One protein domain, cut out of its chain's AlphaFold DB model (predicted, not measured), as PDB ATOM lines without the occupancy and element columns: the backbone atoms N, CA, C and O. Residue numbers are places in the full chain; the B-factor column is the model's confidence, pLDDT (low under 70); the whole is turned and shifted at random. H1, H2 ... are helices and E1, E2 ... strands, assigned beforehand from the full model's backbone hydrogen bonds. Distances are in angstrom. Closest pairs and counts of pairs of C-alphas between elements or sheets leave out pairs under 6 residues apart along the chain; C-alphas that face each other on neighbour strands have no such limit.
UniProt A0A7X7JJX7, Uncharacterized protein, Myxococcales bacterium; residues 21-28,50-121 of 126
ATOM      1  N   GLY A  21     218.436 174.806 221.224       86.25
ATOM      2  CA  GLY A  21     217.374 175.703 221.628       86.25
ATOM      3  C   GLY A  21     216.066 174.973 221.873       86.25
ATOM      4  O   GLY A  21     215.795 173.887 221.353       86.25
ATOM      5  N   ARG A  22     215.264 175.573 222.736       88.94
ATOM      6  CA  ARG A  22     213.968 175.101 223.179       88.94
ATOM      7  C   ARG A  22     212.890 175.981 222.580       88.94
ATOM      8  O   ARG A  22     212.973 177.204 222.622       88.94
ATOM      9  N   VAL A  23     211.841 175.326 222.114       91.06
ATOM     10  CA  VAL A  23     210.579 175.948 221.745       91.06
ATOM     11  C   VAL A  23     209.524 175.503 222.736       91.06
ATOM     12  O   VAL A  23     209.302 174.307 222.937       91.06
ATOM     13  N   GLU A  24     208.856 176.467 223.349       92.94
ATOM     14  CA  GLU A  24     207.660 176.254 224.143       92.94
ATOM     15  C   GLU A  24     206.513 177.082 223.571       92.94
ATOM     16  O   GLU A  24     206.593 178.300 223.515       92.94
ATOM     17  N   LEU A  25     205.443 176.419 223.146       92.69
ATOM     18  CA  LEU A  25     204.233 177.039 222.625       92.69
ATOM     19  C   LEU A  25     203.093 176.716 223.580       92.69
ATOM     20  O   LEU A  25     202.842 175.546 223.885       92.69
ATOM     21  N   ARG A  26     202.395 177.737 224.057       92.81
ATOM     22  CA  ARG A  26     201.233 177.588 224.935       92.81
ATOM     23  C   ARG A  26     200.025 178.150 224.223       92.81
ATOM     24  O   ARG A  26     200.030 179.322 223.864       92.81
ATOM     25  N   LEU A  27     199.015 177.316 224.007       91.50
ATOM     26  CA  LEU A  27     197.765 177.766 223.417       91.50
ATOM     27  C   LEU A  27     197.168 178.815 224.353       91.50
ATOM     28  O   LEU A  27     196.954 178.542 225.539       91.50
ATOM     29  N   ARG A  28     196.930 180.009 223.823       86.25
ATOM     30  CA  ARG A  28     196.179 181.045 224.510       86.25
ATOM     31  C   ARG A  28     194.752 180.511 224.636       86.25
ATOM     32  O   ARG A  28     194.143 180.209 223.608       86.25
ATOM     33  N   PRO A  50     192.095 183.831 213.135       83.00
ATOM     34  CA  PRO A  50     192.946 182.777 213.664       83.00
ATOM     35  C   PRO A  50     192.101 181.752 214.427       83.00
ATOM     36  O   PRO A  50     191.320 182.106 215.308       83.00
ATOM     37  N   VAL A  51     192.286 180.469 214.114       87.75
ATOM     38  CA  VAL A  51     191.623 179.351 214.809       87.75
ATOM     39  C   VAL A  51     192.385 178.917 216.059       87.75
ATOM     40  O   VAL A  51     191.824 178.264 216.937       87.75
ATOM     41  N   ALA A  52     193.669 179.274 216.152       88.31
ATOM     42  CA  ALA A  52     194.492 179.054 217.330       88.31
ATOM     43  C   ALA A  52     195.550 180.151 217.471       88.31
ATOM     44  O   ALA A  52     196.218 180.524 216.507       88.31
ATOM     45  N   ILE A  53     195.736 180.630 218.699       92.06
ATOM     46  CA  ILE A  53     196.777 181.598 219.053       92.06
ATOM     47  C   ILE A  53     197.673 180.950 220.102       92.06
ATOM     48  O   ILE A  53     197.191 180.454 221.116       92.06
ATOM     49  N   TYR A  54     198.979 180.950 219.872       92.56
ATOM     50  CA  TYR A  54     199.988 180.403 220.765       92.56
ATOM     51  C   TYR A  54     200.901 181.510 221.273       92.56
ATOM     52  O   TYR A  54     201.475 182.253 220.487       92.56
ATOM     53  N   VAL A  55     201.118 181.559 222.582       93.44
ATOM     54  CA  VAL A  55     202.244 182.295 223.158       93.44
ATOM     55  C   VAL A  55     203.481 181.420 223.006       93.44
ATOM     56  O   VAL A  55     203.523 180.297 223.518       93.44
ATOM     57  N   ALA A  56     204.460 181.911 222.261       94.00
ATOM     58  CA  ALA A  56     205.717 181.240 222.006       94.00
ATOM     59  C   ALA A  56     206.810 181.783 222.918       94.00
ATOM     60  O   ALA A  56     206.948 182.986 223.110       94.00
ATOM     61  N   ARG A  57     207.620 180.867 223.431       93.94
ATOM     62  CA  ARG A  57     208.861 181.150 224.127       93.94
ATOM     63  C   ARG A  57     209.964 180.331 223.484       93.94
ATOM     64  O   ARG A  57     209.936 179.097 223.505       93.94
ATOM     65  N   TRP A  58     210.926 181.025 222.906       92.50
ATOM     66  CA  TRP A  58     212.132 180.449 222.339       92.50
ATOM     67  C   TRP A  58     213.277 180.670 223.310       92.50
ATOM     68  O   TRP A  58     213.421 181.753 223.862       92.50
ATOM     69  N   ALA A  59     214.111 179.669 223.525       89.88
ATOM     70  CA  ALA A  59     215.295 179.822 224.355       89.88
ATOM     71  C   ALA A  59     216.478 179.127 223.700       89.88
ATOM     72  O   ALA A  59     216.328 178.025 223.190       89.88
ATOM     73  N   THR A  60     217.647 179.741 223.742       86.00
ATOM     74  CA  THR A  60     218.936 179.077 223.538       86.00
ATOM     75  C   THR A  60     219.692 179.068 224.864       86.00
ATOM     76  O   THR A  60     219.200 179.576 225.874       86.00
ATOM     77  N   SER A  61     220.899 178.508 224.876       81.50
ATOM     78  CA  SER A  61     221.805 178.617 226.028       81.50
ATOM     79  C   SER A  61     222.187 180.069 226.362       81.50
ATOM     80  O   SER A  61     222.623 180.336 227.476       81.50
ATOM     81  N   GLU A  62     222.029 180.998 225.415       80.38
ATOM     82  CA  GLU A  62     222.480 182.390 225.536       80.38
ATOM     83  C   GLU A  62     221.353 183.350 225.933       80.38
ATOM     84  O   GLU A  62     221.559 184.259 226.736       80.38
ATOM     85  N   ARG A  63     220.157 183.183 225.355       86.44
ATOM     86  CA  ARG A  63     219.052 184.139 225.507       86.44
ATOM     87  C   ARG A  63     217.689 183.461 225.362       86.44
ATOM     88  O   ARG A  63     217.557 182.377 224.804       86.44
ATOM     89  N   THR A  64     216.666 184.118 225.902       89.75
ATOM     90  CA  THR A  64     215.254 183.782 225.702       89.75
ATOM     91  C   THR A  64     214.548 184.896 224.936       89.75
ATOM     92  O   THR A  64     214.879 186.069 225.104       89.75
ATOM     93  N   TRP A  65     213.566 184.507 224.132       93.12
ATOM     94  CA  TRP A  65     212.666 185.371 223.389       93.12
ATOM     95  C   TRP A  65     211.235 184.922 223.610       93.12
ATOM     96  O   TRP A  65     210.956 183.723 223.696       93.12
ATOM     97  N   ASP A  66     210.331 185.884 223.602       92.25
ATOM     98  CA  ASP A  66     208.902 185.648 223.684       92.25
ATOM     99  C   ASP A  66     208.225 186.200 222.421       92.25
ATOM    100  O   ASP A  66     208.754 187.063 221.714       92.25
ATOM    101  N   GLY A  67     207.060 185.658 222.095       91.56
ATOM    102  CA  GLY A  67     206.273 186.099 220.956       91.56
ATOM    103  C   GLY A  67     204.920 185.418 220.889       91.56
ATOM    104  O   GLY A  67     204.530 184.647 221.764       91.56
ATOM    105  N   GLU A  68     204.204 185.698 219.817       93.06
ATOM    106  CA  GLU A  68     202.914 185.114 219.506       93.06
ATOM    107  C   GLU A  68     202.982 184.406 218.154       93.06
ATOM    108  O   GLU A  68     203.643 184.857 217.217       93.06
ATOM    109  N   ILE A  69     202.301 183.272 218.051       93.50
ATOM    110  CA  ILE A  69     202.122 182.547 216.805       93.50
ATOM    111  C   ILE A  69     200.637 182.308 216.589       93.50
ATOM    112  O   ILE A  69     199.970 181.706 217.424       93.50
ATOM    113  N   GLN A  70     200.131 182.746 215.449       92.81
ATOM    114  CA  GLN A  70     198.743 182.574 215.057       92.81
ATOM    115  C   GLN A  70     198.652 181.517 213.964       92.81
ATOM    116  O   GLN A  70     199.501 181.461 213.071       92.81
ATOM    117  N   VAL A  71     197.631 180.671 214.045       90.31
ATOM    118  CA  VAL A  71     197.309 179.681 213.021       90.31
ATOM    119  C   VAL A  71     195.909 179.967 212.502       90.31
ATOM    120  O   VAL A  71     194.977 180.094 213.298       90.31
ATOM    121  N   ASP A  72     195.768 180.095 211.187       89.31
ATOM    122  CA  ASP A  72     194.476 180.310 210.533       89.31
ATOM    123  C   ASP A  72     193.768 178.985 210.196       89.31
ATOM    124  O   ASP A  72     194.312 177.890 210.384       89.31
ATOM    125  N   ALA A  73     192.525 179.088 209.721       85.31
ATOM    126  CA  ALA A  73     191.706 177.935 209.344       85.31
ATOM    127  C   ALA A  73     192.308 177.104 208.193       85.31
ATOM    128  O   ALA A  73     191.998 175.921 208.072       85.31
ATOM    129  N   ASP A  74     193.200 177.693 207.393       86.69
ATOM    130  CA  ASP A  74     193.923 177.043 206.297       86.69
ATOM    131  C   ASP A  74     195.231 176.364 206.767       86.69
ATOM    132  O   ASP A  74     195.944 175.726 205.983       86.69
ATOM    133  N   GLY A  75     195.587 176.497 208.050       86.25
ATOM    134  CA  GLY A  75     196.824 175.967 208.622       86.25
ATOM    135  C   GLY A  75     198.080 176.759 208.234       86.25
ATOM    136  O   GLY A  75     199.203 176.236 208.326       86.25
ATOM    137  N   ARG A  76     197.929 178.008 207.782       89.69
ATOM    138  CA  ARG A  76     199.028 178.969 207.654       89.69
ATOM    139  C   ARG A  76     199.386 179.494 209.036       89.69
ATOM    140  O   ARG A  76     198.535 179.697 209.897       89.69
ATOM    141  N   VAL A  77     200.683 179.696 209.238       91.75
ATOM    142  CA  VAL A  77     201.251 180.090 210.523       91.75
ATOM    143  C   VAL A  77     201.872 181.471 210.379       91.75
ATOM    144  O   VAL A  77     202.719 181.669 209.509       91.75
ATOM    145  N   GLN A  78     201.464 182.403 211.232       91.75
ATOM    146  CA  GLN A  78     201.994 183.763 211.300       91.75
ATOM    147  C   GLN A  78     202.712 183.945 212.635       91.75
ATOM    148  O   GLN A  78     202.128 183.693 213.685       91.75
ATOM    149  N   ILE A  79     203.978 184.358 212.606       91.56
ATOM    150  CA  ILE A  79     204.810 184.518 213.805       91.56
ATOM    151  C   ILE A  79     205.068 186.005 214.036       91.56
ATOM    152  O   ILE A  79     205.541 186.699 213.140       91.56
ATOM    153  N   ARG A  80     204.805 186.473 215.255       91.56
ATOM    154  CA  ARG A  80     205.145 187.809 215.749       91.56
ATOM    155  C   ARG A  80     206.072 187.651 216.948       91.56
ATOM    156  O   ARG A  80     205.626 187.266 218.023       91.56
ATOM    157  N   ALA A  81     207.364 187.889 216.765       87.94
ATOM    158  CA  ALA A  81     208.349 187.765 217.837       87.94
ATOM    159  C   ALA A  81     208.754 189.137 218.394       87.94
ATOM    160  O   ALA A  81     208.682 190.134 217.678       87.94
ATOM    161  N   ALA A  82     209.172 189.175 219.662       84.31
ATOM    162  CA  ALA A  82     209.715 190.378 220.286       84.31
ATOM    163  C   ALA A  82     211.052 190.804 219.652       84.31
ATOM    164  O   ALA A  82     211.780 189.965 219.117       84.31
ATOM    165  N   ASP A  83     211.379 192.095 219.752       82.69
ATOM    166  CA  ASP A  83     212.682 192.636 219.361       82.69
ATOM    167  C   ASP A  83     213.680 192.569 220.538       82.69
ATOM    168  O   ASP A  83     213.304 192.893 221.671       82.69
ATOM    169  N   PRO A  84     214.940 192.149 220.318       85.25
ATOM    170  CA  PRO A  84     215.494 191.628 219.064       85.25
ATOM    171  C   PRO A  84     214.935 190.239 218.725       85.25
ATOM    172  O   PRO A  84     214.717 189.452 219.645       85.25
ATOM    173  N   PRO A  85     214.757 189.890 217.437       87.00
ATOM    174  CA  PRO A  85     214.092 188.653 217.050       87.00
ATOM    175  C   PRO A  85     214.875 187.393 217.465       87.00
ATOM    176  O   PRO A  85     216.110 187.408 217.530       87.00
ATOM    177  N   PRO A  86     214.175 186.272 217.721       88.88
ATOM    178  CA  PRO A  86     214.791 184.967 217.914       88.88
ATOM    179  C   PRO A  86     215.495 184.481 216.637       88.88
ATOM    180  O   PRO A  86     215.134 184.889 215.529       88.88
ATOM    181  N   PRO A  87     216.451 183.544 216.762       89.81
ATOM    182  CA  PRO A  87     217.085 182.902 215.615       89.81
ATOM    183  C   PRO A  87     216.064 182.307 214.635       89.81
ATOM    184  O   PRO A  87     215.141 181.602 215.046       89.81
ATOM    185  N   ALA A  88     216.270 182.521 213.331       89.19
ATOM    186  CA  ALA A  88     215.343 182.070 212.285       89.19
ATOM    187  C   ALA A  88     215.056 180.558 212.341       89.19
ATOM    188  O   ALA A  88     213.917 180.120 212.213       89.19
ATOM    189  N   TRP A  89     216.065 179.740 212.651       88.69
ATOM    190  CA  TRP A  89     215.896 178.288 212.737       88.69
ATOM    191  C   TRP A  89     214.937 177.845 213.863       88.69
ATOM    192  O   TRP A  89     214.369 176.750 213.791       88.69
ATOM    193  N   LEU A  90     214.756 178.667 214.907       90.44
ATOM    194  CA  LEU A  90     213.810 178.427 216.002       90.44
ATOM    195  C   LEU A  90     212.382 178.810 215.600       90.44
ATOM    196  O   LEU A  90     211.446 178.074 215.916       90.44
ATOM    197  N   THR A  91     212.201 179.924 214.888       91.12
ATOM    198  CA  THR A  91     210.882 180.349 214.395       91.12
ATOM    199  C   THR A  91     210.380 179.435 213.280       91.12
ATOM    200  O   THR A  91     209.229 179.003 213.326       91.12
ATOM    201  N   GLU A  92     211.247 179.037 212.349       91.81
ATOM    202  CA  GLU A  92     210.942 178.046 211.310       91.81
ATOM    203  C   GLU A  92     210.533 176.699 211.911       91.81
ATOM    204  O   GLU A  92     209.534 176.100 211.502       91.81
ATOM    205  N   PHE A  93     211.259 176.239 212.934       91.12
ATOM    206  CA  PHE A  93     210.921 175.001 213.628       91.12
ATOM    207  C   PHE A  93     209.554 175.088 214.323       91.12
ATOM    208  O   PHE A  93     208.747 174.162 214.202       91.12
ATOM    209  N   SER A  94     209.250 176.208 214.991       92.69
ATOM    210  CA  SER A  94     207.918 176.448 215.564       92.69
ATOM    211  C   SER A  94     206.820 176.421 214.502       92.69
ATOM    212  O   SER A  94     205.784 175.786 214.712       92.69
ATOM    213  N   ALA A  95     207.048 177.066 213.354       92.94
ATOM    214  CA  ALA A  95     206.097 177.083 212.247       92.94
ATOM    215  C   ALA A  95     205.837 175.675 211.700       92.94
ATOM    216  O   ALA A  95     204.685 175.292 211.492       92.94
ATOM    217  N   GLN A  96     206.886 174.872 211.509       92.31
ATOM    218  CA  GLN A  96     206.760 173.500 211.019       92.31
ATOM    219  C   GLN A  96     206.007 172.602 212.014       92.31
ATOM    220  O   GLN A  96     205.141 171.815 211.611       92.31
ATOM    221  N   LEU A  97     206.295 172.743 213.313       91.75
ATOM    222  CA  LEU A  97     205.615 172.007 214.379       91.75
ATOM    223  C   LEU A  97     204.115 172.329 214.410       91.75
ATOM    224  O   LEU A  97     203.283 171.416 214.450       91.75
ATOM    225  N   LEU A  98     203.761 173.613 214.345       92.56
ATOM    226  CA  LEU A  98     202.367 174.048 214.333       92.56
ATOM    227  C   LEU A  98     201.652 173.681 213.040       92.56
ATOM    228  O   LEU A  98     200.528 173.210 213.118       92.56
ATOM    229  N   ARG A  99     202.290 173.786 211.871       91.75
ATOM    230  CA  ARG A  99     201.684 173.349 210.604       91.75
ATOM    231  C   ARG A  99     201.367 171.851 210.611       91.75
ATOM    232  O   ARG A  99     200.312 171.440 210.139       91.75
ATOM    233  N   THR A 100     202.256 171.029 211.169       90.81
ATOM    234  CA  THR A 100     202.022 169.580 211.317       90.81
ATOM    235  C   THR A 100     200.867 169.299 212.282       90.81
ATOM    236  O   THR A 100     199.999 168.470 212.002       90.81
ATOM    237  N   THR A 101     200.823 170.039 213.391       89.94
ATOM    238  CA  THR A 101     199.729 169.973 214.368       89.94
ATOM    239  C   THR A 101     198.403 170.390 213.728       89.94
ATOM    240  O   THR A 101     197.433 169.648 213.808       89.94
ATOM    241  N   ALA A 102     198.381 171.521 213.022       90.06
ATOM    242  CA  ALA A 102     197.213 172.070 212.346       90.06
ATOM    243  C   ALA A 102     196.627 171.077 211.344       90.06
ATOM    244  O   ALA A 102     195.430 170.844 211.365       90.06
ATOM    245  N   ARG A 103     197.460 170.408 210.536       89.38
ATOM    246  CA  ARG A 103     196.992 169.350 209.622       89.38
ATOM    247  C   ARG A 103     196.255 168.224 210.348       89.38
ATOM    248  O   ARG A 103     195.232 167.760 209.863       89.38
ATOM    249  N   SER A 104     196.760 167.807 211.508       88.94
ATOM    250  CA  SER A 104     196.127 166.749 212.308       88.94
ATOM    251  C   SER A 104     194.824 167.231 212.954       88.94
ATOM    252  O   SER A 104     193.838 166.497 212.987       88.94
ATOM    253  N   VAL A 105     194.804 168.473 213.445       88.75
ATOM    254  CA  VAL A 105     193.640 169.064 214.120       88.75
ATOM    255  C   VAL A 105     192.518 169.393 213.138       88.75
ATOM    256  O   VAL A 105     191.380 168.982 213.340       88.75
ATOM    257  N   LEU A 106     192.842 170.079 212.042       86.50
ATOM    258  CA  LEU A 106     191.895 170.450 210.988       86.50
ATOM    259  C   LEU A 106     191.379 169.223 210.222       86.50
ATOM    260  O   LEU A 106     190.248 169.228 209.753       86.50
ATOM    261  N   GLY A 107     192.165 168.143 210.162       86.31
ATOM    262  CA  GLY A 107     191.714 166.833 209.685       86.31
ATOM    263  C   GLY A 107     190.812 166.073 210.670       86.31
ATOM    264  O   GLY A 107     190.529 164.902 210.439       86.31
ATOM    265  N   GLY A 108     190.411 166.685 211.791       85.25
ATOM    266  CA  GLY A 108     189.513 166.095 212.788       85.25
ATOM    267  C   GLY A 108     190.134 164.982 213.636       85.25
ATOM    268  O   GLY A 108     189.416 164.286 214.347       85.25
ATOM    269  N   SER A 109     191.456 164.787 213.578       78.62
ATOM    270  CA  SER A 109     192.124 163.676 214.272       78.62
ATOM    271  C   SER A 109     192.467 163.985 215.733       78.62
ATOM    272  O   SER A 109     192.663 163.060 216.518       78.62
ATOM    273  N   ALA A 110     192.575 165.262 216.117       81.62
ATOM    274  CA  ALA A 110     192.938 165.667 217.477       81.62
ATOM    275  C   ALA A 110     192.481 167.102 217.804       81.62
ATOM    276  O   ALA A 110     192.359 167.919 216.897       81.62
ATOM    277  N   PRO A 111     192.275 167.462 219.085       87.75
ATOM    278  CA  PRO A 111     192.092 168.855 219.491       87.75
ATOM    279  C   PRO A 111     193.416 169.633 219.472       87.75
ATOM    280  O   PRO A 111     194.502 169.049 219.548       87.75
ATOM    281  N   TRP A 112     193.338 170.970 219.447       86.62
ATOM    282  CA  TRP A 112     194.521 171.825 219.575       86.62
ATOM    283  C   TRP A 112     195.273 171.544 220.887       86.62
ATOM    284  O   TRP A 112     194.695 171.641 221.976       86.62
ATOM    285  N   PRO A 113     196.577 171.222 220.834       90.19
ATOM    286  CA  PRO A 113     197.348 170.940 222.033       90.19
ATOM    287  C   PRO A 113     197.537 172.214 222.854       90.19
ATOM    288  O   PRO A 113     198.026 173.229 222.354       90.19
ATOM    289  N   ARG A 114     197.215 172.136 224.150       90.31
ATOM    290  CA  ARG A 114     197.332 173.271 225.084       90.31
ATOM    291  C   ARG A 114     198.776 173.723 225.295       90.31
ATOM    292  O   ARG A 114     199.027 174.893 225.570       90.31
ATOM    293  N   ARG A 115     199.729 172.794 225.199       91.00
ATOM    294  CA  ARG A 115     201.161 173.061 225.352       91.00
ATOM    295  C   ARG A 115     201.970 172.147 224.446       91.00
ATOM    296  O   ARG A 115     201.802 170.931 224.479       91.00
ATOM    297  N   LEU A 116     202.887 172.736 223.692       90.00
ATOM    298  CA  LEU A 116     203.894 172.041 222.906       90.00
ATOM    299  C   LEU A 116     205.265 172.476 223.408       90.00
ATOM    300  O   LEU A 116     205.566 173.662 223.471       90.00
ATOM    301  N   THR A 117     206.107 171.522 223.784       90.38
ATOM    302  CA  THR A 117     207.484 171.813 224.195       90.38
ATOM    303  C   THR A 117     208.420 170.866 223.478       90.38
ATOM    304  O   THR A 117     208.242 169.647 223.555       90.38
ATOM    305  N   ARG A 118     209.394 171.412 222.750       89.69
ATOM    306  CA  ARG A 118     210.370 170.637 221.981       89.69
ATOM    307  C   ARG A 118     211.748 171.278 222.061       89.69
ATOM    308  O   ARG A 118     211.877 172.497 222.039       89.69
ATOM    309  N   TRP A 119     212.763 170.429 222.142       84.75
ATOM    310  CA  TRP A 119     214.162 170.813 222.011       84.75
ATOM    311  C   TRP A 119     214.642 170.489 220.605       84.75
ATOM    312  O   TRP A 119     214.226 169.485 220.025       84.75
ATOM    313  N   ARG A 120     215.524 171.329 220.072       82.50
ATOM    314  CA  ARG A 120     216.173 171.116 218.783       82.50
ATOM    315  C   ARG A 120     217.614 171.617 218.852       82.50
ATOM    316  O   ARG A 120     217.879 172.668 219.428       82.50
ATOM    317  N   ALA A 121     218.542 170.850 218.293       79.12
ATOM    318  CA  ALA A 121     219.917 171.306 218.110       79.12
ATOM    319  C   ALA A 121     219.956 172.422 217.053       79.12
ATOM    320  O   ALA A 121     219.188 172.355 216.087       79.12
TER     321      ALA A 121
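Overview. This is residues 21 to 28 and 50 to 121 of the 126 residues of an uncharacterized protein of Myxococcales bacterium (UniProt A0A7X7JJX7). One twisted sheet of five strands curls round a single long helix, H1, which fills its hollow face; the other face is bare. The 80 printed residues hold five named strands and one named helix, in the order E1, E2, E3, E4, H1, E5, and the class is mixed, helices and strands. The sheet's order is E4, E3, E2, E1, E5, antiparallel throughout. The whole is compact, with a radius of gyration of the C-alphas of 12.0 A, yet elongated, spanning 39 by 21 by 19 A.

Along the chain. Find C-alpha 21 at (217.374, 175.703, 221.628); from there E1 runs to residue 27, 19.8 A. Past the cut, E2 takes residues 50 to 60, 28.0 A, and E3 residues 64 to 72, 26.0 A. E4 is residues 77 to 81, 12.8 A. Look for H1 at C-alpha 88, (215.343, 182.070, 212.285); it reaches residue 106, 26.2 A on. E5, residues 115 to 120, 16.5 A, ends at C-alpha 120, (216.173, 171.116, 218.783).

Arrangement. Begin at E1, an inner strand: beside E5, N 23 and O 118 are 2.8 A apart, within hydrogen-bond range. On to E2, N 24 and O 57 are 2.8 A apart. E2, E3 and E4 form a meander, each strand the antiparallel neighbour of the one before, and two hairpins: N 67 and O 56 are 2.9 A apart, N 70 and O 78 2.8 A. H1 is on the sheet, in two layers, helix on one face; the closest C-alphas of E4 and H1, Val 77 and Ala 95, are 6.0 A apart, those of E1 and H1, Val 23 and Ser 94, 6.7 A. H1 and E5 are near each other. In H1 every O i to N i+4 pair is within hydrogen-bond range. The edge strands E4 and E5 are apart.

Size, cuts and confidence. The C-alphas farthest apart, Glu 62 and Gly 108, are 38.9 A apart. Residues 29 to 49 are not printed; C-alphas 28 and 50 stand 11.4 A apart across this cut. Of the links printed whole, none is long. The mean pLDDT of the printed part is 89.1, and no printed residue is under 70.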